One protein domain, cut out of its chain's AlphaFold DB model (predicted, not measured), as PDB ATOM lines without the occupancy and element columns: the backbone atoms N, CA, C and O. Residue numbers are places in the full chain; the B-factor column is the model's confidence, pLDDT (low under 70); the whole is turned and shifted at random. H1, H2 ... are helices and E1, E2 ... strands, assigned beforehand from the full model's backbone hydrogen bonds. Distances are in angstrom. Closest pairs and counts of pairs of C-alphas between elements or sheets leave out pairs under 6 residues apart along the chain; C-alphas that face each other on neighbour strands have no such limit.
ATOM      1  N   LYS A  25     204.392 204.687  73.650       58.34
ATOM      2  CA  LYS A  25     204.138 203.431  72.944       58.34
ATOM      3  C   LYS A  25     202.647 203.111  72.787       58.34
ATOM      4  O   LYS A  25     202.240 202.723  71.696       58.34
ATOM      5  N   ILE A  26     201.815 203.373  73.803       57.09
ATOM      6  CA  ILE A  26     200.353 203.151  73.757       57.09
ATOM      7  C   ILE A  26     199.716 203.989  72.649       57.09
ATOM      8  O   ILE A  26     198.846 203.513  71.926       57.09
ATOM      9  N   SER A  27     200.193 205.225  72.464       57.03
ATOM     10  CA  SER A  27     199.676 206.134  71.434       57.03
ATOM     11  C   SER A  27     199.891 205.629  69.998       57.03
ATOM     12  O   SER A  27     199.226 206.092  69.072       57.03
ATOM     13  N   SER A  28     200.815 204.681  69.813       57.03
ATOM     14  CA  SER A  28     201.120 204.064  68.523       57.03
ATOM     15  C   SER A  28     200.446 202.709  68.300       57.03
ATOM     16  O   SER A  28     200.524 202.191  67.192       57.03
ATOM     17  N   MET A  29     199.780 202.142  69.307       60.16
ATOM     18  CA  MET A  29     199.198 200.803  69.218       60.16
ATOM     19  C   MET A  29     197.898 200.755  68.428       60.16
ATOM     20  O   MET A  29     197.168 201.741  68.304       60.16
ATOM     21  N   TRP A  30     197.611 199.567  67.907       57.09
ATOM     22  CA  TRP A  30     196.351 199.258  67.260       57.09
ATOM     23  C   TRP A  30     195.432 198.594  68.273       57.09
ATOM     24  O   TRP A  30     195.797 197.617  68.925       57.09
ATOM     25  N   PHE A  31     194.229 199.141  68.384       60.50
ATOM     26  CA  PHE A  31     193.153 198.634  69.221       60.50
ATOM     27  C   PHE A  31     191.975 198.294  68.319       60.50
ATOM     28  O   PHE A  31     191.674 199.042  67.384       60.50
ATOM     29  N   ALA A  32     191.279 197.205  68.616       56.59
ATOM     30  CA  ALA A  32     189.938 197.011  68.098       56.59
ATOM     31  C   ALA A  32     188.932 197.580  69.110       56.59
ATOM     32  O   ALA A  32     189.190 197.654  70.312       56.59
ATOM     33  N   LYS A  33     187.788 198.046  68.610       53.44
ATOM     34  CA  LYS A  33     186.715 198.598  69.441       53.44
ATOM     35  C   LYS A  33     185.887 197.469  70.045       53.44
ATOM     36  O   LYS A  33     185.544 196.525  69.333       53.44
ATOM     37  N   ASN A  34     185.558 197.558  71.337       56.06
ATOM     38  CA  ASN A  34     184.652 196.588  71.941       56.06
ATOM     39  C   ASN A  34     183.220 196.911  71.550       56.06
ATOM     40  O   ASN A  34     182.642 197.895  72.014       56.06
ATOM     41  N   ASP A  35     182.647 196.081  70.688       55.00
ATOM     42  CA  ASP A  35     181.238 196.194  70.329       55.00
ATOM     43  C   ASP A  35     180.322 195.488  71.347       55.00
ATOM     44  O   ASP A  35     179.101 195.645  71.280       55.00
ATOM     45  N   GLN A  36     180.888 194.767  72.327       57.59
ATOM     46  CA  GLN A  36     180.155 194.199  73.458       57.59
ATOM     47  C   GLN A  36     180.444 194.993  74.744       57.59
ATOM     48  O   GLN A  36     181.573 194.999  75.229       57.59
ATOM     49  N   PRO A  37     179.450 195.679  75.328       60.41
ATOM     50  CA  PRO A  37     179.661 196.402  76.574       60.41
ATOM     51  C   PRO A  37     179.975 195.430  77.722       60.41
ATOM     52  O   PRO A  37     179.254 194.460  77.939       60.41
ATOM     53  N   PHE A  38     181.035 195.723  78.475       71.75
ATOM     54  CA  PHE A  38     181.339 195.057  79.741       71.75
ATOM     55  C   PHE A  38     180.320 195.493  80.806       71.75
ATOM     56  O   PHE A  38     180.328 196.645  81.243       71.75
ATOM     57  N   ASP A  39     179.431 194.583  81.214       72.44
ATOM     58  CA  ASP A  39     178.461 194.821  82.293       72.44
ATOM     59  C   ASP A  39     179.111 194.630  83.674       72.44
ATOM     60  O   ASP A  39     178.952 193.608  84.344       72.44
ATOM     61  N   HIS A  40     179.884 195.634  84.088       81.44
ATOM     62  CA  HIS A  40     180.590 195.647  85.372       81.44
ATOM     63  C   HIS A  40     179.670 195.830  86.589       81.44
ATOM     64  O   HIS A  40     180.047 195.464  87.702       81.44
ATOM     65  N   ILE A  41     178.456 196.356  86.388       84.75
ATOM     66  CA  ILE A  41     177.552 196.799  87.464       84.75
ATOM     67  C   ILE A  41     177.172 195.638  88.385       84.75
ATOM     68  O   ILE A  41     177.123 195.787  89.609       84.75
ATOM     69  N   SER A  42     176.897 194.469  87.803       81.88
ATOM     70  CA  SER A  42     176.524 193.278  88.571       81.88
ATOM     71  C   SER A  42     177.649 192.838  89.514       81.88
ATOM     72  O   SER A  42     177.382 192.482  90.659       81.88
ATOM     73  N   ILE A  43     178.899 192.943  89.058       83.00
ATOM     74  CA  ILE A  43     180.099 192.511  89.786       83.00
ATOM     75  C   ILE A  43     180.454 193.512  90.886       83.00
ATOM     76  O   ILE A  43     180.695 193.116  92.024       83.00
ATOM     77  N   GLU A  44     180.403 194.810  90.579       88.75
ATOM     78  CA  GLU A  44     180.578 195.882  91.567       88.75
ATOM     79  C   GLU A  44     179.584 195.755  92.721       88.75
ATOM     80  O   GLU A  44     179.950 195.887  93.889       88.75
ATOM     81  N   LYS A  45     178.326 195.432  92.401       89.56
ATOM     82  CA  LYS A  45     177.277 195.234  93.400       89.56
ATOM     83  C   LYS A  45     177.469 193.957  94.217       89.56
ATOM     84  O   LYS A  45     177.250 193.993  95.425       89.56
ATOM     85  N   GLU A  46     177.818 192.845  93.573       88.06
ATOM     86  CA  GLU A  46     178.051 191.556  94.240       88.06
ATOM     87  C   GLU A  46     179.196 191.655  95.251       88.06
ATOM     88  O   GLU A  46     179.045 191.237  96.397       88.06
ATOM     89  N   LEU A  47     180.313 192.256  94.838       87.88
ATOM     90  CA  LEU A  47     181.547 192.300  95.623       87.88
ATOM     91  C   LEU A  47     181.670 193.567  96.483       87.88
ATOM     92  O   LEU A  47     182.592 193.683  97.294       87.88
ATOM     93  N   ASN A  48     180.737 194.514  96.333       90.88
ATOM     94  CA  ASN A  48     180.783 195.839  96.951       90.88
ATOM     95  C   ASN A  48     182.129 196.544  96.681       90.88
ATOM     96  O   ASN A  48     182.833 196.953  97.610       90.88
ATOM     97  N   ILE A  49     182.480 196.629  95.396       90.50
ATOM     98  CA  ILE A  49     183.688 197.275  94.861       90.50
ATOM     99  C   ILE A  49     183.298 198.320  93.811       90.50
ATOM    100  O   ILE A  49     182.154 198.356  93.363       90.50
ATOM    101  N   GLN A  50     184.255 199.142  93.387       90.12
ATOM    102  CA  GLN A  50     184.072 200.078  92.280       90.12
ATOM    103  C   GLN A  50     185.298 200.042  91.372       90.12
ATOM    104  O   GLN A  50     186.402 200.344  91.825       90.12
ATOM    105  N   PHE A  51     185.115 199.688  90.100       86.88
ATOM    106  CA  PHE A  51     186.205 199.696  89.130       86.88
ATOM    107  C   PHE A  51     186.693 201.131  88.877       86.88
ATOM    108  O   PHE A  51     185.877 202.055  88.786       86.88
ATOM    109  N   PRO A  52     188.012 201.339  88.700       83.81
ATOM    110  CA  PRO A  52     188.541 202.645  88.327       83.81
ATOM    111  C   PRO A  52     187.947 203.131  87.007       83.81
ATOM    112  O   PRO A  52     187.881 202.382  86.031       83.81
ATOM    113  N   GLU A  53     187.590 204.415  86.930       82.31
ATOM    114  CA  GLU A  53     187.073 205.007  85.689       82.31
ATOM    115  C   GLU A  53     188.078 204.849  84.537       82.31
ATOM    116  O   GLU A  53     187.697 204.551  83.408       82.31
ATOM    117  N   LEU A  54     189.378 204.969  84.834       77.44
ATOM    118  CA  LEU A  54     190.452 204.740  83.870       77.44
ATOM    119  C   LEU A  54     190.449 203.306  83.324       77.44
ATOM    120  O   LEU A  54     190.648 203.119  82.126       77.44
ATOM    121  N   PHE A  55     190.188 202.312  84.175       79.06
ATOM    122  CA  PHE A  55     190.062 200.915  83.763       79.06
ATOM    123  C   PHE A  55     188.866 200.737  82.832       79.06
ATOM    124  O   PHE A  55     189.025 200.258  81.714       79.06
ATOM    125  N   LEU A  56     187.684 201.210  83.234       78.50
ATOM    126  CA  LEU A  56     186.468 201.114  82.420       78.50
ATOM    127  C   LEU A  56     186.608 201.837  81.072       78.50
ATOM    128  O   LEU A  56     186.214 201.302  80.033       78.50
ATOM    129  N   ASN A  57     187.213 203.028  81.073       75.56
ATOM    130  CA  ASN A  57     187.508 203.782  79.859       75.56
ATOM    131  C   ASN A  57     188.496 203.026  78.973       75.56
ATOM    132  O   ASN A  57     188.250 202.903  77.776       75.56
ATOM    133  N   PHE A  58     189.559 202.455  79.544       74.94
ATOM    134  CA  PHE A  58     190.479 201.605  78.797       74.94
ATOM    135  C   PHE A  58     189.734 200.418  78.167       74.94
ATOM    136  O   PHE A  58     189.855 200.201  76.972       74.94
ATOM    137  N   LEU A  59     188.867 199.706  78.888       72.56
ATOM    138  CA  LEU A  59     188.100 198.595  78.300       72.56
ATOM    139  C   LEU A  59     187.151 199.021  77.186       72.56
ATOM    140  O   LEU A  59     186.971 198.308  76.202       72.56
ATOM    141  N   LYS A  60     186.524 200.181  77.327       69.19
ATOM    142  CA  LYS A  60     185.605 200.698  76.316       69.19
ATOM    143  C   LYS A  60     186.334 201.118  75.039       69.19
ATOM    144  O   LYS A  60     185.845 200.868  73.940       69.19
ATOM    145  N   GLU A  61     187.474 201.779  75.199       66.25
ATOM    146  CA  GLU A  61     188.243 202.397  74.114       66.25
ATOM    147  C   GLU A  61     189.210 201.406  73.449       66.25
ATOM    148  O   GLU A  61     189.438 201.463  72.241       66.25
ATOM    149  N   CYS A  62     189.749 200.480  74.239       60.78
ATOM    150  CA  CYS A  62     190.823 199.564  73.869       60.78
ATOM    151  C   CYS A  62     190.405 198.086  73.915       60.78
ATOM    152  O   CYS A  62     191.157 197.236  73.449       60.78
ATOM    153  N   GLY A  63     189.240 197.763  74.486       54.25
ATOM    154  CA  GLY A  63     188.852 196.389  74.811       54.25
ATOM    155  C   GLY A  63     188.124 195.621  73.712       54.25
ATOM    156  O   GLY A  63     187.393 194.680  74.016       54.25
ATOM    157  N   GLY A  64     188.203 196.045  72.453       49.72
ATOM    158  CA  GLY A  64     187.636 195.268  71.361       49.72
ATOM    159  C   GLY A  64     188.517 194.126  70.984       49.72
ATOM    160  O   GLY A  64     189.600 194.329  70.451       49.72
ATOM    161  N   PHE A  65     188.022 192.924  71.213       54.66
ATOM    162  CA  PHE A  65     188.758 191.715  70.912       54.66
ATOM    163  C   PHE A  65     187.879 190.863  70.006       54.66
ATOM    164  O   PHE A  65     187.052 190.073  70.456       54.66
ATOM    165  N   TYR A  66     188.014 191.068  68.696       42.94
ATOM    166  CA  TYR A  66     187.467 190.119  67.737       42.94
ATOM    167  C   TYR A  66     188.437 188.943  67.652       42.94
ATOM    168  O   TYR A  66     189.431 188.996  66.932       42.94
ATOM    169  N   PHE A  67     188.166 187.896  68.429       45.06
ATOM    170  CA  PHE A  67     188.894 186.635  68.345       45.06
ATOM    171  C   PHE A  67     188.329 185.831  67.162       45.06
ATOM    172  O   PHE A  67     187.566 184.881  67.336       45.06
ATOM    173  N   ASP A  68     188.634 186.256  65.935       42.62
ATOM    174  CA  ASP A  68     188.390 185.407  64.772       42.62
ATOM    175  C   ASP A  68     189.424 184.286  64.779       42.62
ATOM    176  O   ASP A  68     190.615 184.531  64.600       42.62
ATOM    177  N   HIS A  69     188.981 183.042  64.943       43.22
ATOM    178  CA  HIS A  69     189.843 181.861  64.822       43.22
ATOM    179  C   HIS A  69     190.509 181.726  63.435       43.22
ATOM    180  O   HIS A  69     191.310 180.814  63.232       43.22
ATOM    181  N   SER A  70     190.185 182.600  62.473       44.28
ATOM    182  CA  SER A  70     190.835 182.680  61.164       44.28
ATOM    183  C   SER A  70     192.007 183.672  61.076       44.28
ATOM    184  O   SER A  70     192.708 183.665  60.060       44.28
ATOM    185  N   CYS A  71     192.249 184.502  62.098       41.38
ATOM    186  CA  CYS A  71     193.270 185.554  62.064       41.38
ATOM    187  C   CYS A  71     194.242 185.466  63.258       41.38
ATOM    188  O   CYS A  71     193.830 185.503  64.412       41.38
ATOM    189  N   ASN A  72     195.549 185.400  62.975       49.00
ATOM    190  CA  ASN A  72     196.640 185.327  63.961       49.00
ATOM    191  C   ASN A  72     196.955 186.699  64.600       49.00
ATOM    192  O   ASN A  72     198.095 187.150  64.523       49.00
ATOM    193  N   TYR A  73     195.970 187.410  65.150       47.22
ATOM    194  CA  TYR A  73     196.206 188.741  65.724       47.22
ATOM    195  C   TYR A  73     195.800 188.804  67.192       47.22
ATOM    196  O   TYR A  73     194.693 188.400  67.551       47.22
ATOM    197  N   SER A  74     196.677 189.391  68.002       49.59
ATOM    198  CA  SER A  74     196.389 189.810  69.370       49.59
ATOM    199  C   SER A  74     196.093 191.304  69.385       49.59
ATOM    200  O   SER A  74     196.769 192.078  68.712       49.59
ATOM    201  N   TYR A  75     195.078 191.736  70.126       54.84
ATOM    202  CA  TYR A  75     194.844 193.157  70.378       54.84
ATOM    203  C   TYR A  75     194.972 193.430  71.877       54.84
ATOM    204  O   TYR A  75     194.539 192.598  72.668       54.84
ATOM    205  N   PRO A  76     195.503 194.599  72.269       58.47
ATOM    206  CA  PRO A  76     196.181 195.564  71.415       58.47
ATOM    207  C   PRO A  76     197.538 195.054  70.914       58.47
ATOM    208  O   PRO A  76     198.225 194.320  71.619       58.47
ATOM    209  N   CYS A  77     197.932 195.477  69.713       57.69
ATOM    210  CA  CYS A  77     199.217 195.116  69.102       57.69
ATOM    211  C   CYS A  77     200.009 196.326  68.611       57.69
ATOM    212  O   CYS A  77     199.484 197.437  68.450       57.69
ATOM    213  N   ALA A  78     201.302 196.104  68.374       59.50
ATOM    214  CA  ALA A  78     202.168 197.087  67.747       59.50
ATOM    215  C   ALA A  78     201.698 197.397  66.306       59.50
ATOM    216  O   ALA A  78     201.251 196.501  65.586       59.50
ATOM    217  N   PRO A  79     201.816 198.657  65.844       56.97
ATOM    218  CA  PRO A  79     201.344 199.075  64.521       56.97
ATOM    219  C   PRO A  79     202.083 198.409  63.353       56.97
ATOM    220  O   PRO A  79     201.587 198.415  62.226       56.97
ATOM    221  N   ASP A  80     203.281 197.890  63.606       60.53
ATOM    222  CA  ASP A  80     204.175 197.249  62.647       60.53
ATOM    223  C   ASP A  80     204.246 195.721  62.800       60.53
ATOM    224  O   ASP A  80     204.698 195.047  61.874       60.53
ATOM    225  N   ASP A  81     203.776 195.172  63.923       63.25
ATOM    226  CA  ASP A  81     203.781 193.735  64.192       63.25
ATOM    227  C   ASP A  81     202.559 193.324  65.021       63.25
ATOM    228  O   ASP A  81     202.506 193.486  66.241       63.25
ATOM    229  N   MET A  82     201.580 192.743  64.330       59.78
ATOM    230  CA  MET A  82     200.323 192.291  64.927       59.78
ATOM    231  C   MET A  82     200.477 191.045  65.821       59.78
ATOM    232  O   MET A  82     199.501 190.624  66.440       59.78
ATOM    233  N   ASN A  83     201.684 190.461  65.898       60.47
ATOM    234  CA  ASN A  83     202.014 189.372  66.826       60.47
ATOM    235  C   ASN A  83     202.647 189.873  68.134       60.47
ATOM    236  O   ASN A  83     202.917 189.064  69.019       60.47
ATOM    237  N   LYS A  84     202.946 191.174  68.257       65.12
ATOM    238  CA  LYS A  84     203.501 191.728  69.495       65.12
ATOM    239  C   LYS A  84     202.388 192.082  70.459       65.12
ATOM    240  O   LYS A  84     201.758 193.135  70.331       65.12
ATOM    241  N   SER A  85     202.182 191.190  71.415       71.19
ATOM    242  CA  SER A  85     201.324 191.407  72.571       71.19
ATOM    243  C   SER A  85     201.958 192.408  73.533       71.19
ATOM    244  O   SER A  85     203.181 192.536  73.617       71.19
ATOM    245  N   LEU A  86     201.118 193.110  74.286       75.06
ATOM    246  CA  LEU A  86     201.604 193.918  75.395       75.06
ATOM    247  C   LEU A  86     202.114 193.035  76.514       75.06
ATOM    248  O   LEU A  86     201.560 191.977  76.796       75.06
ATOM    249  N   SER A  87     203.116 193.533  77.216       79.25
ATOM    250  CA  SER A  87     203.592 192.923  78.439       79.25
ATOM    251  C   SER A  87     203.801 193.958  79.529       79.25
ATOM    252  O   SER A  87     203.934 195.155  79.274       79.25
ATOM    253  N   ILE A  88     203.819 193.487  80.765       81.56
ATOM    254  CA  ILE A  88     204.294 194.245  81.914       81.56
ATOM    255  C   ILE A  88     205.405 193.433  82.558       81.56
ATOM    256  O   ILE A  88     205.259 192.227  82.742       81.56
ATOM    257  N   SER A  89     206.512 194.094  82.883       81.50
ATOM    258  CA  SER A  89     207.599 193.479  83.637       81.50
ATOM    259  C   SER A  89     207.823 194.229  84.938       81.50
ATOM    260  O   SER A  89     207.849 195.461  84.949       81.50
ATOM    261  N   PHE A  90     207.987 193.496  86.029       77.44
ATOM    262  CA  PHE A  90     208.227 194.059  87.352       77.44
ATOM    263  C   PHE A  90     209.118 193.132  88.173       77.44
ATOM    264  O   PHE A  90     209.166 191.920  87.958       77.44
ATOM    265  N   ASP A  91     209.851 193.721  89.110       75.50
ATOM    266  CA  ASP A  91     210.718 192.969  90.003       75.50
ATOM    267  C   ASP A  91     209.965 192.606  91.279       75.50
ATOM    268  O   ASP A  91     209.395 193.464  91.952       75.50
ATOM    269  N   ILE A  92     210.028 191.332  91.645       68.75
ATOM    270  CA  ILE A  92     209.567 190.826  92.933       68.75
ATOM    271  C   ILE A  92     210.784 190.524  93.787       68.75
ATOM    272  O   ILE A  92     211.778 189.967  93.314       68.75
ATOM    273  N   VAL A  93     210.703 190.881  95.064       65.19
ATOM    274  CA  VAL A  93     211.712 190.533  96.060       65.19
ATOM    275  C   VAL A  93     211.076 189.579  97.061       65.19
ATOM    276  O   VAL A  93     210.293 189.998  97.910       65.19
ATOM    277  N   ASP A  94     211.425 188.296  96.957       66.62
ATOM    278  CA  ASP A  94     211.136 187.311  97.995       66.62
ATOM    279  C   ASP A  94     212.264 187.322  99.051       66.62
ATOM    280  O   ASP A  94     213.346 187.880  98.838       66.62
ATOM    281  N   ASN A  95     212.042 186.693 100.211       57.84
ATOM    282  CA  ASN A  95     213.008 186.650 101.326       57.84
ATOM    283  C   ASN A  95     214.393 186.062 100.965       57.84
ATOM    284  O   ASN A  95     215.298 186.053 101.804       57.84
ATOM    285  N   LYS A  96     214.571 185.515  99.758       58.16
ATOM    286  CA  LYS A  96     215.782 184.816  99.318       58.16
ATOM    287  C   LYS A  96     216.364 185.379  98.020       58.16
ATOM    288  O   LYS A  96     217.574 185.228  97.832       58.16
ATOM    289  N   ARG A  97     215.566 185.964  97.114       64.38
ATOM    290  CA  ARG A  97     215.976 186.413  95.770       64.38
ATOM    291  C   ARG A  97     215.073 187.520  95.221       64.38
ATOM    292  O   ARG A  97     213.869 187.535  95.441       64.38
ATOM    293  N   SER A  98     215.675 188.386  94.408       70.06
ATOM    294  CA  SER A  98     214.935 189.226  93.468       70.06
ATOM    295  C   SER A  98     214.759 188.473  92.147       70.06
ATOM    296  O   SER A  98     215.692 187.797  91.696       70.06
ATOM    297  N   ARG A  99     213.566 188.552  91.558       72.19
ATOM    298  CA  ARG A  99     213.233 187.977  90.250       72.19
ATOM    299  C   ARG A  99     212.476 189.010  89.432       72.19
ATOM    300  O   ARG A  99     211.641 189.718  89.981       72.19
ATOM    301  N   ASN A 100     212.750 189.047  88.136       78.56
ATOM    302  CA  ASN A 100     211.958 189.813  87.188       78.56
ATOM    303  C   ASN A 100     210.849 188.906  86.645       78.56
ATOM    304  O   ASN A 100     211.143 187.798  86.189       78.56
ATOM    305  N   ILE A 101     209.604 189.356  86.754       79.94
ATOM    306  CA  ILE A 101     208.412 188.653  86.280       79.94
ATOM    307  C   ILE A 101     207.831 189.442  85.117       79.94
ATOM    308  O   ILE A 101     207.720 190.665  85.204       79.94
ATOM    309  N   THR A 102     207.449 188.741  84.052       85.38
ATOM    310  CA  THR A 102     206.854 189.335  82.856       85.38
ATOM    311  C   THR A 102     205.519 188.667  82.576       85.38
ATOM    312  O   THR A 102     205.480 187.468  82.334       85.38
ATOM    313  N   PHE A 103     204.445 189.449  82.555       83.69
ATOM    314  CA  PHE A 103     203.132 188.989  82.108       83.69
ATOM    315  C   PHE A 103     202.855 189.510  80.716       83.69
ATOM    316  O   PHE A 103     203.004 190.709  80.470       83.69
ATOM    317  N   VAL A 104     202.379 188.634  79.840       80.44
ATOM    318  CA  VAL A 104     201.678 189.066  78.635       80.44
ATOM    319  C   VAL A 104     200.276 189.505  79.045       80.44
ATOM    320  O   VAL A 104     199.581 188.823  79.797       80.44
ATOM    321  N   LEU A 105     199.877 190.682  78.591       76.25
ATOM    322  CA  LEU A 105     198.606 191.302  78.915       76.25
ATOM    323  C   LEU A 105     197.723 191.350  77.677       76.25
ATOM    324  O   LEU A 105     198.209 191.456  76.553       76.25
ATOM    325  N   PHE A 106     196.411 191.349  77.908       66.31
ATOM    326  CA  PHE A 106     195.380 191.562  76.886       66.31
ATOM    327  C   PHE A 106     195.250 190.468  75.815       66.31
ATOM    328  O   PHE A 106     194.237 190.443  75.118       66.31
ATOM    329  N   ASP A 107     196.150 189.486  75.782       59.00
ATOM    330  CA  ASP A 107     195.926 188.226  75.076       59.00
ATOM    331  C   ASP A 107     194.744 187.476  75.706       59.00
ATOM    332  O   ASP A 107     194.824 186.954  76.816       59.00
ATOM    333  N   GLY A 108     193.603 187.467  75.008       49.78
ATOM    334  CA  GLY A 108     192.395 186.757  75.446       49.78
ATOM    335  C   GLY A 108     191.712 187.339  76.691       49.78
ATOM    336  O   GLY A 108     190.995 186.602  77.363       49.78
ATOM    337  N   PHE A 109     191.943 188.627  76.980       54.50
ATOM    338  CA  PHE A 109     191.672 189.330  78.241       54.50
ATOM    339  C   PHE A 109     190.608 188.702  79.168       54.50
ATOM    340  O   PHE A 109     189.428 188.591  78.822       54.50
ATOM    341  N   PHE A 110     191.032 188.362  80.391       58.12
ATOM    342  CA  PHE A 110     190.228 187.742  81.450       58.12
ATOM    343  C   PHE A 110     189.287 188.758  82.104       58.12
ATOM    344  O   PHE A 110     189.380 189.058  83.289       58.12
ATOM    345  N   LEU A 111     188.380 189.348  81.326       59.25
ATOM    346  CA  LEU A 111     187.470 190.350  81.864       59.25
ATOM    347  C   LEU A 111     186.448 189.737  82.800       59.25
ATOM    348  O   LEU A 111     185.839 188.737  82.409       59.25
ATOM    349  N   PRO A 112     186.158 190.383  83.940       54.22
ATOM    350  CA  PRO A 112     185.043 190.011  84.790       54.22
ATOM    351  C   PRO A 112     183.767 189.753  83.972       54.22
ATOM    352  O   PRO A 112     183.357 190.571  83.159       54.22
ATOM    353  N   GLY A 113     183.178 188.562  84.105       53.59
ATOM    354  CA  GLY A 113     182.000 188.139  83.329       53.59
ATOM    355  C   GLY A 113     182.268 187.436  81.987       53.59
ATOM    356  O   GLY A 113     181.324 186.927  81.380       53.59
ATOM    357  N   SER A 114     183.519 187.332  81.532       61.19
ATOM    358  CA  SER A 114     183.903 186.472  80.399       61.19
ATOM    359  C   SER A 114     184.074 185.003  80.822       61.19
ATOM    360  O   SER A 114     184.292 184.694  81.994       61.19
ATOM    361  N   ALA A 115     184.014 184.070  79.863       62.66
ATOM    362  CA  ALA A 115     184.281 182.653  80.134       62.66
ATOM    363  C   ALA A 115     185.709 182.420  80.660       62.66
ATOM    364  O   ALA A 115     185.895 181.611  81.563       62.66
ATOM    365  N   ALA A 116     186.692 183.158  80.134       66.50
ATOM    366  CA  ALA A 116     188.080 183.099  80.585       66.50
ATOM    367  C   ALA A 116     188.208 183.570  82.042       66.50
ATOM    368  O   ALA A 116     188.773 182.864  82.866       66.50
ATOM    369  N   TYR A 117     187.581 184.693  82.401       70.81
ATOM    370  CA  TYR A 117     187.546 185.157  83.789       70.81
ATOM    371  C   TYR A 117     186.908 184.166  84.753       70.81
ATOM    372  O   TYR A 117     187.396 184.003  85.864       70.81
ATOM    373  N   ASN A 118     185.825 183.495  84.354       73.50
ATOM    374  CA  ASN A 118     185.201 182.500  85.223       73.50
ATOM    375  C   ASN A 118     186.152 181.328  85.518       73.50
ATOM    376  O   ASN A 118     186.098 180.778  86.616       73.50
ATOM    377  N   SER A 119     187.032 180.974  84.577       76.62
ATOM    378  CA  SER A 119     188.082 179.974  84.799       76.62
ATOM    379  C   SER A 119     189.127 180.466  85.803       76.62
ATOM    380  O   SER A 119     189.401 179.759  86.768       76.62
ATOM    381  N   GLU A 120     189.641 181.689  85.658       81.25
ATOM    382  CA  GLU A 120     190.647 182.234  86.591       81.25
ATOM    383  C   GLU A 120     190.062 182.517  87.982       81.25
ATOM    384  O   GLU A 120     190.683 182.243  89.007       81.25
ATOM    385  N   LYS A 121     188.813 182.990  88.050       81.12
ATOM    386  CA  LYS A 121     188.091 183.147  89.319       81.12
ATOM    387  C   LYS A 121     187.872 181.796  90.007       81.12
ATOM    388  O   LYS A 121     187.917 181.733  91.230       81.12
ATOM    389  N   LYS A 122     187.670 180.714  89.244       82.88
ATOM    390  CA  LYS A 122     187.589 179.352  89.791       82.88
ATOM    391  C   LYS A 122     188.926 178.883  90.356       82.88
ATOM    392  O   LYS A 122     188.916 178.201  91.370       82.88
ATOM    393  N   ILE A 123     190.050 179.270  89.753       80.88
ATOM    394  CA  ILE A 123     191.384 178.993  90.306       80.88
ATOM    395  C   ILE A 123     191.534 179.657  91.681       80.88
ATOM    396  O   ILE A 123     191.912 178.989  92.640       80.88
ATOM    397  N   LEU A 124     191.156 180.935  91.809       86.50
ATOM    398  CA  LEU A 124     191.162 181.625  93.106       86.50
ATOM    399  C   LEU A 124     190.230 180.958  94.130       86.50
ATOM    400  O   LEU A 124     190.626 180.771  95.277       86.50
ATOM    401  N   ASP A 125     189.021 180.571  93.720       86.94
ATOM    402  CA  ASP A 125     188.073 179.854  94.581       86.94
ATOM    403  C   ASP A 125     188.650 178.510  95.059       86.94
ATOM    404  O   ASP A 125     188.625 178.212  96.252       86.94
ATOM    405  N   GLU A 126     189.250 177.720  94.167       84.56
ATOM    406  CA  GLU A 126     189.882 176.440  94.514       84.56
ATOM    407  C   GLU A 126     191.060 176.606  95.482       84.56
ATOM    408  O   GLU A 126     191.221 175.780  96.383       84.56
ATOM    409  N   CYS A 127     191.850 177.672  95.336       84.00
ATOM    410  CA  CYS A 127     192.959 177.972  96.238       84.00
ATOM    411  C   CYS A 127     192.471 178.439  97.612       84.00
ATOM    412  O   CYS A 127     192.888 177.901  98.631       84.00
ATOM    413  N   PHE A 128     191.597 179.444  97.658       87.31
ATOM    414  CA  PHE A 128     191.362 180.206  98.885       87.31
ATOM    415  C   PHE A 128     190.070 179.836  99.629       87.31
ATOM    416  O   PHE A 128     189.944 180.154 100.810       87.31
ATOM    417  N   SER A 129     189.113 179.134  99.007       86.00
ATOM    418  CA  SER A 129     187.818 178.827  99.653       86.00
ATOM    419  C   SER A 129     187.912 177.854 100.834       86.00
ATOM    420  O   SER A 129     187.036 177.856 101.703       86.00
ATOM    421  N   SER A 130     188.957 177.023 100.889       86.44
ATOM    422  CA  SER A 130     189.166 176.045 101.964       86.44
ATOM    423  C   SER A 130     189.702 176.666 103.262       86.44
ATOM    424  O   SER A 130     189.633 176.022 104.311       86.44
ATOM    425  N   GLY A 131     190.235 177.893 103.194       82.62
ATOM    426  CA  GLY A 131     190.926 178.576 104.291       82.62
ATOM    427  C   GLY A 131     192.356 178.083 104.556       82.62
ATOM    428  O   GLY A 131     192.992 178.532 105.507       82.62
ATOM    429  N   GLU A 132     192.883 177.161 103.739       85.94
ATOM    430  CA  GLU A 132     194.255 176.646 103.885       85.94
ATOM    431  C   GLU A 132     195.310 177.757 103.769       85.94
ATOM    432  O   GLU A 132     196.309 177.712 104.484       85.94
ATOM    433  N   TYR A 133     195.031 178.781 102.951       84.94
ATOM    434  CA  TYR A 133     195.925 179.909 102.662       84.94
ATOM    435  C   TYR A 133     195.451 181.255 103.259       84.94
ATOM    436  O   TYR A 133     195.707 182.336 102.719       84.94
ATOM    437  N   ASP A 134     194.707 181.225 104.373       85.06
ATOM    438  CA  ASP A 134     194.201 182.443 105.033       85.06
ATOM    439  C   ASP A 134     195.326 183.357 105.555       85.06
ATOM    440  O   ASP A 134     195.147 184.576 105.675       85.06
ATOM    441  N   GLN A 135     196.491 182.787 105.887       84.12
ATOM    442  CA  GLN A 135     197.641 183.570 106.353       84.12
ATOM    443  C   GLN A 135     198.225 184.409 105.215       84.12
ATOM    444  O   GLN A 135     198.549 185.580 105.415       84.12
ATOM    445  N   GLU A 136     198.289 183.836 104.021       83.31
ATOM    446  CA  GLU A 136     198.819 184.420 102.796       83.31
ATOM    447  C   GLU A 136     197.909 185.550 102.293       83.31
ATOM    448  O   GLU A 136     198.394 186.597 101.858       83.31
ATOM    449  N   LEU A 137     196.590 185.417 102.484       85.38
ATOM    450  CA  LEU A 137     195.641 186.508 102.247       85.38
ATOM    451  C   LEU A 137     195.901 187.724 103.145       85.38
ATOM    452  O   LEU A 137     195.564 188.847 102.763       85.38
ATOM    453  N   CYS A 138     196.510 187.545 104.322       86.06
ATOM    454  CA  CYS A 138     196.795 188.629 105.269       86.06
ATOM    455  C   CYS A 138     195.553 189.492 105.588       86.06
ATOM    456  O   CYS A 138     195.649 190.714 105.722       86.06
ATOM    457  N   GLY A 139     194.373 188.868 105.691       87.31
ATOM    458  CA  GLY A 139     193.102 189.554 105.951       87.31
ATOM    459  C   GLY A 139     192.399 190.131 104.715       87.31
ATOM    460  O   GLY A 139     191.383 190.810 104.873       87.31
ATOM    461  N   ARG A 140     192.908 189.865 103.506       90.75
ATOM    462  CA  ARG A 140     192.206 190.147 102.247       90.75
ATOM    463  C   ARG A 140     191.016 189.210 102.061       90.75
ATOM    464  O   ARG A 140     191.084 188.024 102.364       90.75
ATOM    465  N   ASP A 141     189.949 189.746 101.489       92.19
ATOM    466  CA  ASP A 141     188.877 188.977 100.873       92.19
ATOM    467  C   ASP A 141     189.331 188.565  99.466       92.19
ATOM    468  O   ASP A 141     189.485 189.409  98.576       92.19
ATOM    469  N   TRP A 142     189.578 187.267  99.268       91.38
ATOM    470  CA  TRP A 142     190.051 186.730  97.989       91.38
ATOM    471  C   TRP A 142     189.051 186.975  96.853       91.38
ATOM    472  O   TRP A 142     189.458 187.117  95.703       91.38
ATOM    473  N   SER A 143     187.752 187.098  97.157       89.94
ATOM    474  CA  SER A 143     186.721 187.345  96.140       89.94
ATOM    475  C   SER A 143     186.840 188.734  95.502       89.94
ATOM    476  O   SER A 143     186.295 188.969  94.422       89.94
ATOM    477  N   LYS A 144     187.587 189.637  96.152       92.56
ATOM    478  CA  LYS A 144     187.916 190.990  95.688       92.56
ATOM    479  C   LYS A 144     189.251 191.074  94.948       92.56
ATOM    480  O   LYS A 144     189.649 192.172  94.561       92.56
ATOM    481  N   LEU A 145     189.930 189.947  94.739       91.50
ATOM    482  CA  LEU A 145     191.075 189.834  93.840       91.50
ATOM    483  C   LEU A 145     190.541 189.510  92.445       91.50
ATOM    484  O   LEU A 145     190.040 188.416  92.196       91.50
ATOM    485  N   ILE A 146     190.595 190.484  91.543       88.75
ATOM    486  CA  ILE A 146     190.005 190.374  90.209       88.75
ATOM    487  C   ILE A 146     191.111 190.057  89.194       88.75
ATOM    488  O   ILE A 146     191.860 190.973  88.840       88.75
ATOM    489  N   PRO A 147     191.236 188.801  88.721       87.12
ATOM    490  CA  PRO A 147     192.270 188.426  87.766       87.12
ATOM    491  C   PRO A 147     192.018 189.092  86.416       87.12
ATOM    492  O   PRO A 147     190.877 189.172  85.959       87.12
ATOM    493  N   PHE A 148     193.090 189.559  85.781       81.00
ATOM    494  CA  PHE A 148     193.039 190.128  84.431       81.00
ATOM    495  C   PHE A 148     194.179 189.647  83.519       81.00
ATOM    496  O   PHE A 148     194.144 189.921  82.317       81.00
ATOM    497  N   ALA A 149     195.160 188.910  84.053       82.31
ATOM    498  CA  ALA A 149     196.176 188.190  83.285       82.31
ATOM    499  C   ALA A 149     196.585 186.888  83.992       82.31
ATOM    500  O   ALA A 149     196.548 186.817  85.222       82.31
ATOM    501  N   ASN A 150     196.984 185.891  83.202       84.50
ATOM    502  CA  ASN A 150     197.484 184.593  83.652       84.50
ATOM    503  C   ASN A 150     198.794 184.279  82.917       84.50
ATOM    504  O   ASN A 150     198.884 184.519  81.711       84.50
ATOM    505  N   ASP A 151     199.769 183.722  83.629       84.94
ATOM    506  CA  ASP A 151     200.940 183.080  83.034       84.94
ATOM    507  C   ASP A 151     201.216 181.747  83.739       84.94
ATOM    508  O   ASP A 151     201.667 181.704  84.880       84.94
ATOM    509  N   ASN A 152     200.922 180.635  83.057       82.31
ATOM    510  CA  ASN A 152     201.151 179.273  83.554       82.31
ATOM    511  C   ASN A 152     200.551 178.989  84.949       82.31
ATOM    512  O   ASN A 152     201.092 178.187  85.710       82.31
ATOM    513  N   GLY A 153     199.406 179.603  85.256       79.94
ATOM    514  CA  GLY A 153     198.714 179.458  86.539       79.94
ATOM    515  C   GLY A 153     198.936 180.628  87.492       79.94
ATOM    516  O   GLY A 153     198.048 180.896  88.297       79.94
ATOM    517  N   ASP A 154     200.038 181.367  87.364       86.88
ATOM    518  CA  ASP A 154     200.228 182.597  88.126       86.88
ATOM    519  C   ASP A 154     199.268 183.680  87.641       86.88
ATOM    520  O   ASP A 154     198.966 183.775  86.447       86.88
ATOM    521  N   LEU A 155     198.820 184.529  88.563       88.38
ATOM    522  CA  LEU A 155     197.789 185.522  88.283       88.38
ATOM    523  C   LEU A 155     198.279 186.939  88.543       88.38
ATOM    524  O   LEU A 155     198.947 187.217  89.541       88.38
ATOM    525  N   LEU A 156     197.861 187.853  87.671       88.94
ATOM    526  CA  LEU A 156     197.895 189.286  87.928       88.94
ATOM    527  C   LEU A 156     196.466 189.767  88.199       88.94
ATOM    528  O   LEU A 156     195.572 189.610  87.358       88.94
ATOM    529  N   CYS A 157     196.256 190.341  89.381       89.69
ATOM    530  CA  CYS A 157     194.941 190.714  89.888       89.69
ATOM    531  C   CYS A 157     194.872 192.199  90.248       89.69
ATOM    532  O   CYS A 157     195.842 192.777  90.735       89.69
ATOM    533  N   LEU A 158     193.699 192.801  90.058       90.94
ATOM    534  CA  LEU A 158     193.326 194.044  90.731       90.94
ATOM    535  C   LEU A 158     192.849 193.698  92.147       90.94
ATOM    536  O   LEU A 158     191.895 192.932  92.300       90.94
ATOM    537  N   ASP A 159     193.504 194.243  93.167       92.75
ATOM    538  CA  ASP A 159     193.177 194.022  94.577       92.75
ATOM    539  C   ASP A 159     192.245 195.121  95.102       92.75
ATOM    540  O   ASP A 159     192.678 196.229  95.411       92.75
ATOM    541  N   PHE A 160     190.953 194.810  95.238       93.69
ATOM    542  CA  PHE A 160     189.935 195.738  95.751       93.69
ATOM    543  C   PHE A 160     189.762 195.692  97.278       93.69
ATOM    544  O   PHE A 160     188.756 196.170  97.813       93.69
ATOM    545  N   ASN A 161     190.714 195.113  98.011       91.81
ATOM    546  CA  ASN A 161     190.700 195.147  99.475       91.81
ATOM    547  C   ASN A 161     191.141 196.506 100.050       91.81
ATOM    548  O   ASN A 161     190.932 196.773 101.237       91.81
ATOM    549  N   VAL A 162     191.712 197.380  99.219       85.12
ATOM    550  CA  VAL A 162     192.100 198.754  99.572       85.12
ATOM    551  C   VAL A 162     190.956 199.753  99.330       85.12
ATOM    552  O   VAL A 162     190.047 199.508  98.544       85.12
ATOM    553  N   LYS A 163     190.963 200.884 100.055       73.00
ATOM    554  CA  LYS A 163     189.820 201.820 100.111       73.00
ATOM    555  C   LYS A 163     189.640 202.724  98.891       73.00
ATOM    556  O   LYS A 163     188.503 203.098  98.621       73.00
ATOM    557  N   ASP A 164     190.729 203.128  98.243       78.19
ATOM    558  CA  ASP A 164     190.705 204.240  97.286       78.19
ATOM    559  C   ASP A 164     190.778 203.746  95.837       78.19
ATOM    560  O   ASP A 164     189.825 203.901  95.078       78.19
ATOM    561  N   GLU A 165     191.892 203.123  95.458       83.38
ATOM    562  CA  GLU A 165     192.113 202.583  94.120       83.38
ATOM    563  C   GLU A 165     192.747 201.195  94.243       83.38
ATOM    564  O   GLU A 165     193.666 201.048  95.049       83.38
ATOM    565  N   PRO A 166     192.271 200.180  93.496       90.00
ATOM    566  CA  PRO A 166     192.825 198.842  93.570       90.00
ATOM    567  C   PRO A 166     194.295 198.831  93.159       90.00
ATOM    568  O   PRO A 166     194.667 199.343  92.099       90.00
ATOM    569  N   GLU A 167     195.110 198.188  93.985       89.19
ATOM    570  CA  GLU A 167     196.498 197.884  93.651       89.19
ATOM    571  C   GLU A 167     196.546 196.742  92.628       89.19
ATOM    572  O   GLU A 167     195.585 195.988  92.460       89.19
ATOM    573  N   VAL A 168     197.674 196.595  91.940       86.75
ATOM    574  CA  VAL A 168     197.946 195.407  91.131       86.75
ATOM    575  C   VAL A 168     198.814 194.474  91.955       86.75
ATOM    576  O   VAL A 168     199.915 194.846  92.371       86.75
ATOM    577  N   VAL A 169     198.336 193.252  92.156       89.25
ATOM    578  CA  VAL A 169     199.057 192.207  92.881       89.25
ATOM    579  C   VAL A 169     199.337 191.024  91.971       89.25
ATOM    580  O   VAL A 169     198.540 190.690  91.094       89.25
ATOM    581  N   TYR A 170     200.479 190.395  92.201       88.19
ATOM    582  CA  TYR A 170     200.852 189.125  91.603       88.19
ATOM    583  C   TYR A 170     200.643 188.004  92.619       88.19
ATOM    584  O   TYR A 170     201.021 188.150  93.784       88.19
ATOM    585  N   ILE A 171     200.043 186.906  92.170       89.25
ATOM    586  CA  ILE A 171     199.739 185.731  92.985       89.25
ATOM    587  C   ILE A 171     200.462 184.535  92.370       89.25
ATOM    588  O   ILE A 171     200.205 184.196  91.211       89.25
ATOM    589  N   THR A 172     201.350 183.905  93.141       85.44
ATOM    590  CA  THR A 172     202.028 182.675  92.710       85.44
ATOM    591  C   THR A 172     201.072 181.497  92.838       85.44
ATOM    592  O   THR A 172     200.419 181.334  93.865       85.44
ATOM    593  N   TYR A 173     200.972 180.640  91.830       77.12
ATOM    594  CA  TYR A 173     200.136 179.439  91.956       77.12
ATOM    595  C   TYR A 173     200.899 178.259  92.559       77.12
ATOM    596  O   TYR A 173     200.330 177.419  93.253       77.12
ATOM    597  N   ASP A 174     202.211 178.204  92.338       71.88
ATOM    598  CA  ASP A 174     203.080 177.130  92.824       71.88
ATOM    599  C   ASP A 174     203.421 177.228  94.325       71.88
ATOM    600  O   ASP A 174     203.917 176.256  94.904       71.88
ATOM    601  N   GLY A 175     203.134 178.370  94.962       62.25
ATOM    602  CA  GLY A 175     203.429 178.636  96.374       62.25
ATOM    603  C   GLY A 175     202.534 179.668  97.071       62.25
ATOM    604  O   GLY A 175     202.900 180.095  98.157       62.25
ATOM    605  N   VAL A 176     201.410 180.055  96.449       72.75
ATOM    606  CA  VAL A 176     200.307 180.923  96.931       72.75
ATOM    607  C   VAL A 176     200.722 182.095  97.825       72.75
ATOM    608  O   VAL A 176     200.078 182.425  98.814       72.75
ATOM    609  N   ASP A 177     201.785 182.776  97.417       82.69
ATOM    610  CA  ASP A 177     202.216 184.057  97.957       82.69
ATOM    611  C   ASP A 177     201.546 185.200  97.173       82.69
ATOM    612  O   ASP A 177     201.339 185.110  95.959       82.69
ATOM    613  N   ILE A 178     201.257 186.315  97.853       85.50
ATOM    614  CA  ILE A 178     200.700 187.529  97.238       85.50
ATOM    615  C   ILE A 178     201.719 188.662  97.340       85.50
ATOM    616  O   ILE A 178     202.078 189.101  98.436       85.50
ATOM    617  N   PHE A 179     202.146 189.183  96.191       83.75
ATOM    618  CA  PHE A 179     203.136 190.252  96.100       83.75
ATOM    619  C   PHE A 179     202.526 191.527  95.508       83.75
ATOM    620  O   PHE A 179     201.874 191.466  94.462       83.75
ATOM    621  N   PRO A 180     202.777 192.704  96.108       83.94
ATOM    622  CA  PRO A 180     202.496 193.973  95.450       83.94
ATOM    623  C   PRO A 180     203.317 194.072  94.161       83.94
ATOM    624  O   PRO A 180     204.544 193.956  94.203       83.94
ATOM    625  N   ALA A 181     202.653 194.289  93.028       83.50
ATOM    626  CA  ALA A 181     203.310 194.476  91.738       83.50
ATOM    627  C   ALA A 181     203.339 195.961  91.361       83.50
ATOM    628  O   ALA A 181     204.401 196.514  91.075       83.50
ATOM    629  N   LEU A 182     202.178 196.625  91.388       83.06
ATOM    630  CA  LEU A 182     202.037 198.043  91.050       83.06
ATOM    631  C   LEU A 182     200.993 198.705  91.947       83.06
ATOM    632  O   LEU A 182     200.057 198.068  92.416       83.06
ATOM    633  N   THR A 183     201.123 200.013  92.149       82.06
ATOM    634  CA  THR A 183     200.260 200.763  93.070       82.06
ATOM    635  C   THR A 183     198.838 200.965  92.563       82.06
ATOM    636  O   THR A 183     197.952 201.178  93.374       82.06
ATOM    637  N   ASN A 184     198.611 200.947  91.243       78.94
ATOM    638  CA  ASN A 184     197.280 201.037  90.641       78.94
ATOM    639  C   ASN A 184     197.302 200.718  89.134       78.94
ATOM    640  O   ASN A 184     198.355 200.463  88.538       78.94
ATOM    641  N   PHE A 185     196.126 200.782  88.503       79.19
ATOM    642  CA  PHE A 185     195.969 200.566  87.065       79.19
ATOM    643  C   PHE A 185     196.672 201.632  86.206       79.19
ATOM    644  O   PHE A 185     197.180 201.315  85.132       79.19
ATOM    645  N   GLU A 186     196.769 202.884  86.666       78.06
ATOM    646  CA  GLU A 186     197.527 203.922  85.952       78.06
ATOM    647  C   GLU A 186     199.012 203.542  85.819       78.06
ATOM    648  O   GLU A 186     199.579 203.624  84.726       78.06
ATOM    649  N   HIS A 187     199.629 203.057  86.898       74.81
ATOM    650  CA  HIS A 187     201.025 202.613  86.887       74.81
ATOM    651  C   HIS A 187     201.232 201.390  85.992       74.81
ATOM    652  O   HIS A 187     202.280 201.279  85.354       74.81
ATOM    653  N   LEU A 188     200.222 200.521  85.878       79.81
ATOM    654  CA  LEU A 188     200.233 199.431  84.905       79.81
ATOM    655  C   LEU A 188     200.311 199.965  83.487       79.81
ATOM    656  O   LEU A 188     201.208 199.559  82.753       79.81
ATOM    657  N   LEU A 189     199.447 200.913  83.122       74.38
ATOM    658  CA  LEU A 189     199.475 201.506  81.786       74.38
ATOM    659  C   LEU A 189     200.816 202.199  81.496       74.38
ATOM    660  O   LEU A 189     201.344 202.090  80.392       74.38
ATOM    661  N   ILE A 190     201.407 202.884  82.477       71.69
ATOM    662  CA  ILE A 190     202.724 203.517  82.313       71.69
ATOM    663  C   ILE A 190     203.817 202.468  82.051       71.69
ATOM    664  O   ILE A 190     204.680 202.691  81.197       71.69
ATOM    665  N   GLY A 191     203.773 201.333  82.754       68.25
ATOM    666  CA  GLY A 191     204.787 200.280  82.689       68.25
ATOM    667  C   GLY A 191     204.714 199.354  81.468       68.25
ATOM    668  O   GLY A 191     205.624 198.550  81.291       68.25
ATOM    669  N   LEU A 192     203.671 199.454  80.636       74.06
ATOM    670  CA  LEU A 192     203.475 198.570  79.480       74.06
ATOM    671  C   LEU A 192     204.660 198.578  78.496       74.06
ATOM    672  O   LEU A 192     205.184 199.636  78.141       74.06
ATOM    673  N   ASP A 193     205.025 197.407  77.981       67.81
ATOM    674  CA  ASP A 193     206.038 197.229  76.934       67.81
ATOM    675  C   ASP A 193     205.572 196.269  75.821       67.81
ATOM    676  O   ASP A 193     204.549 195.598  75.976       67.81
ATOM    677  N   TYR A 194     206.296 196.224  74.695       64.31
ATOM    678  CA  TYR A 194     206.075 195.312  73.558       64.31
ATOM    679  C   TYR A 194     207.389 194.886  72.882       64.31
ATOM    680  O   TYR A 194     208.379 195.653  72.938       64.31
TER     681      TYR A 194
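Overview. This is residues 25 to 194 of the 194 residues of the protein "SMI1_KNR4 domain-containing protein" of Vibrio neptunius (UniProt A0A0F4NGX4). A strongly twisted sheet of four strands, E3 to E6, makes the middle of this domain; the long helix H3 packs across one face, over edge strand E3, and the long hairpin E1 E2 crosses it on the other side, the two sheets partly face to face. H5 grazes the sheet, H2 only just touches H5, and H1 is apart from the other named elements. The printed part has 170 residues, under half of them in named elements: five helices and six strands in the order H1 H2 E1 E2 H3 H4 E3 E4 E5 E6 H5, class mixed. Both sheets, E3 - E4 - E5 - E6 and E1 - E2, are antiparallel. The whole is compact, with a radius of gyration of the C-alphas of 16.0 A and spans of 45 by 39 by 31 A.

Along the chain. Find C-alpha 41 at (177.552, 196.799, 87.464), where H1, residues 41 to 47, begins. H2 takes residues 53 to 62, 13.5 A. Read on to E1, residues 86 to 93, 23.3 A, and E2, residues 98 to 105, 22.0 A. From C-alpha 115 at (184.281, 182.653, 80.134), H3 runs to residue 128, 20.2 A. H4 is residues 134 to 137. Then come E3, residues 145 to 151, 16.1 A; E4, residues 154 to 159, 14.9 A; E5, residues 167 to 171; and E6, residues 178 to 182. H5, residues 185 to 191, ends at C-alpha 191, (204.787, 200.280, 82.689).

Arrangement. E3 E4 E5 E6 is a meander, each strand the antiparallel neighbour of the one before; look for N 148 and O 156 at 2.9 A, N 157 and O 169 at 2.9 A, and N 170 and O 179 at 2.9 A. H3 is on this sheet in two layers, a helix on one face, at a height of 8.9 A; it runs across the strands, at 74 degrees to E3 on the local plane, with Glu 120 and Pro 147 the closest C-alphas, 6.5 A. The hairpin E1 E2, with N 90 and O 101 at 3.0 A, forms a sandwich, two sheets face to face, with the meander, strands at 82 degrees; the C-alphas of Leu 105 and Ala 149, the closest of E2 and E3, are 5.9 A apart. H2 and H5 only just touch, with 3 pairs of C-alphas within 8 A, Phe 55 and Phe 185 closest at 6.8 A. H4 is only just not on the sheet, with 4 pairs within 10 A. Every O i to N i+4 pair is within hydrogen-bond range in H1, H2, H3 and H5; H4 is too short for one.

Size, cuts and confidence. The two C-alphas farthest apart, of Asp 80 and Gly 131, are 47.5 A apart. The printed part has no cut, and H2 to E1 is a long link of 23 residues. Mean pLDDT of the printed part is 74.0; 59 residues are under 70, among them 25 to 37, 60 to 84 and 106 to 116.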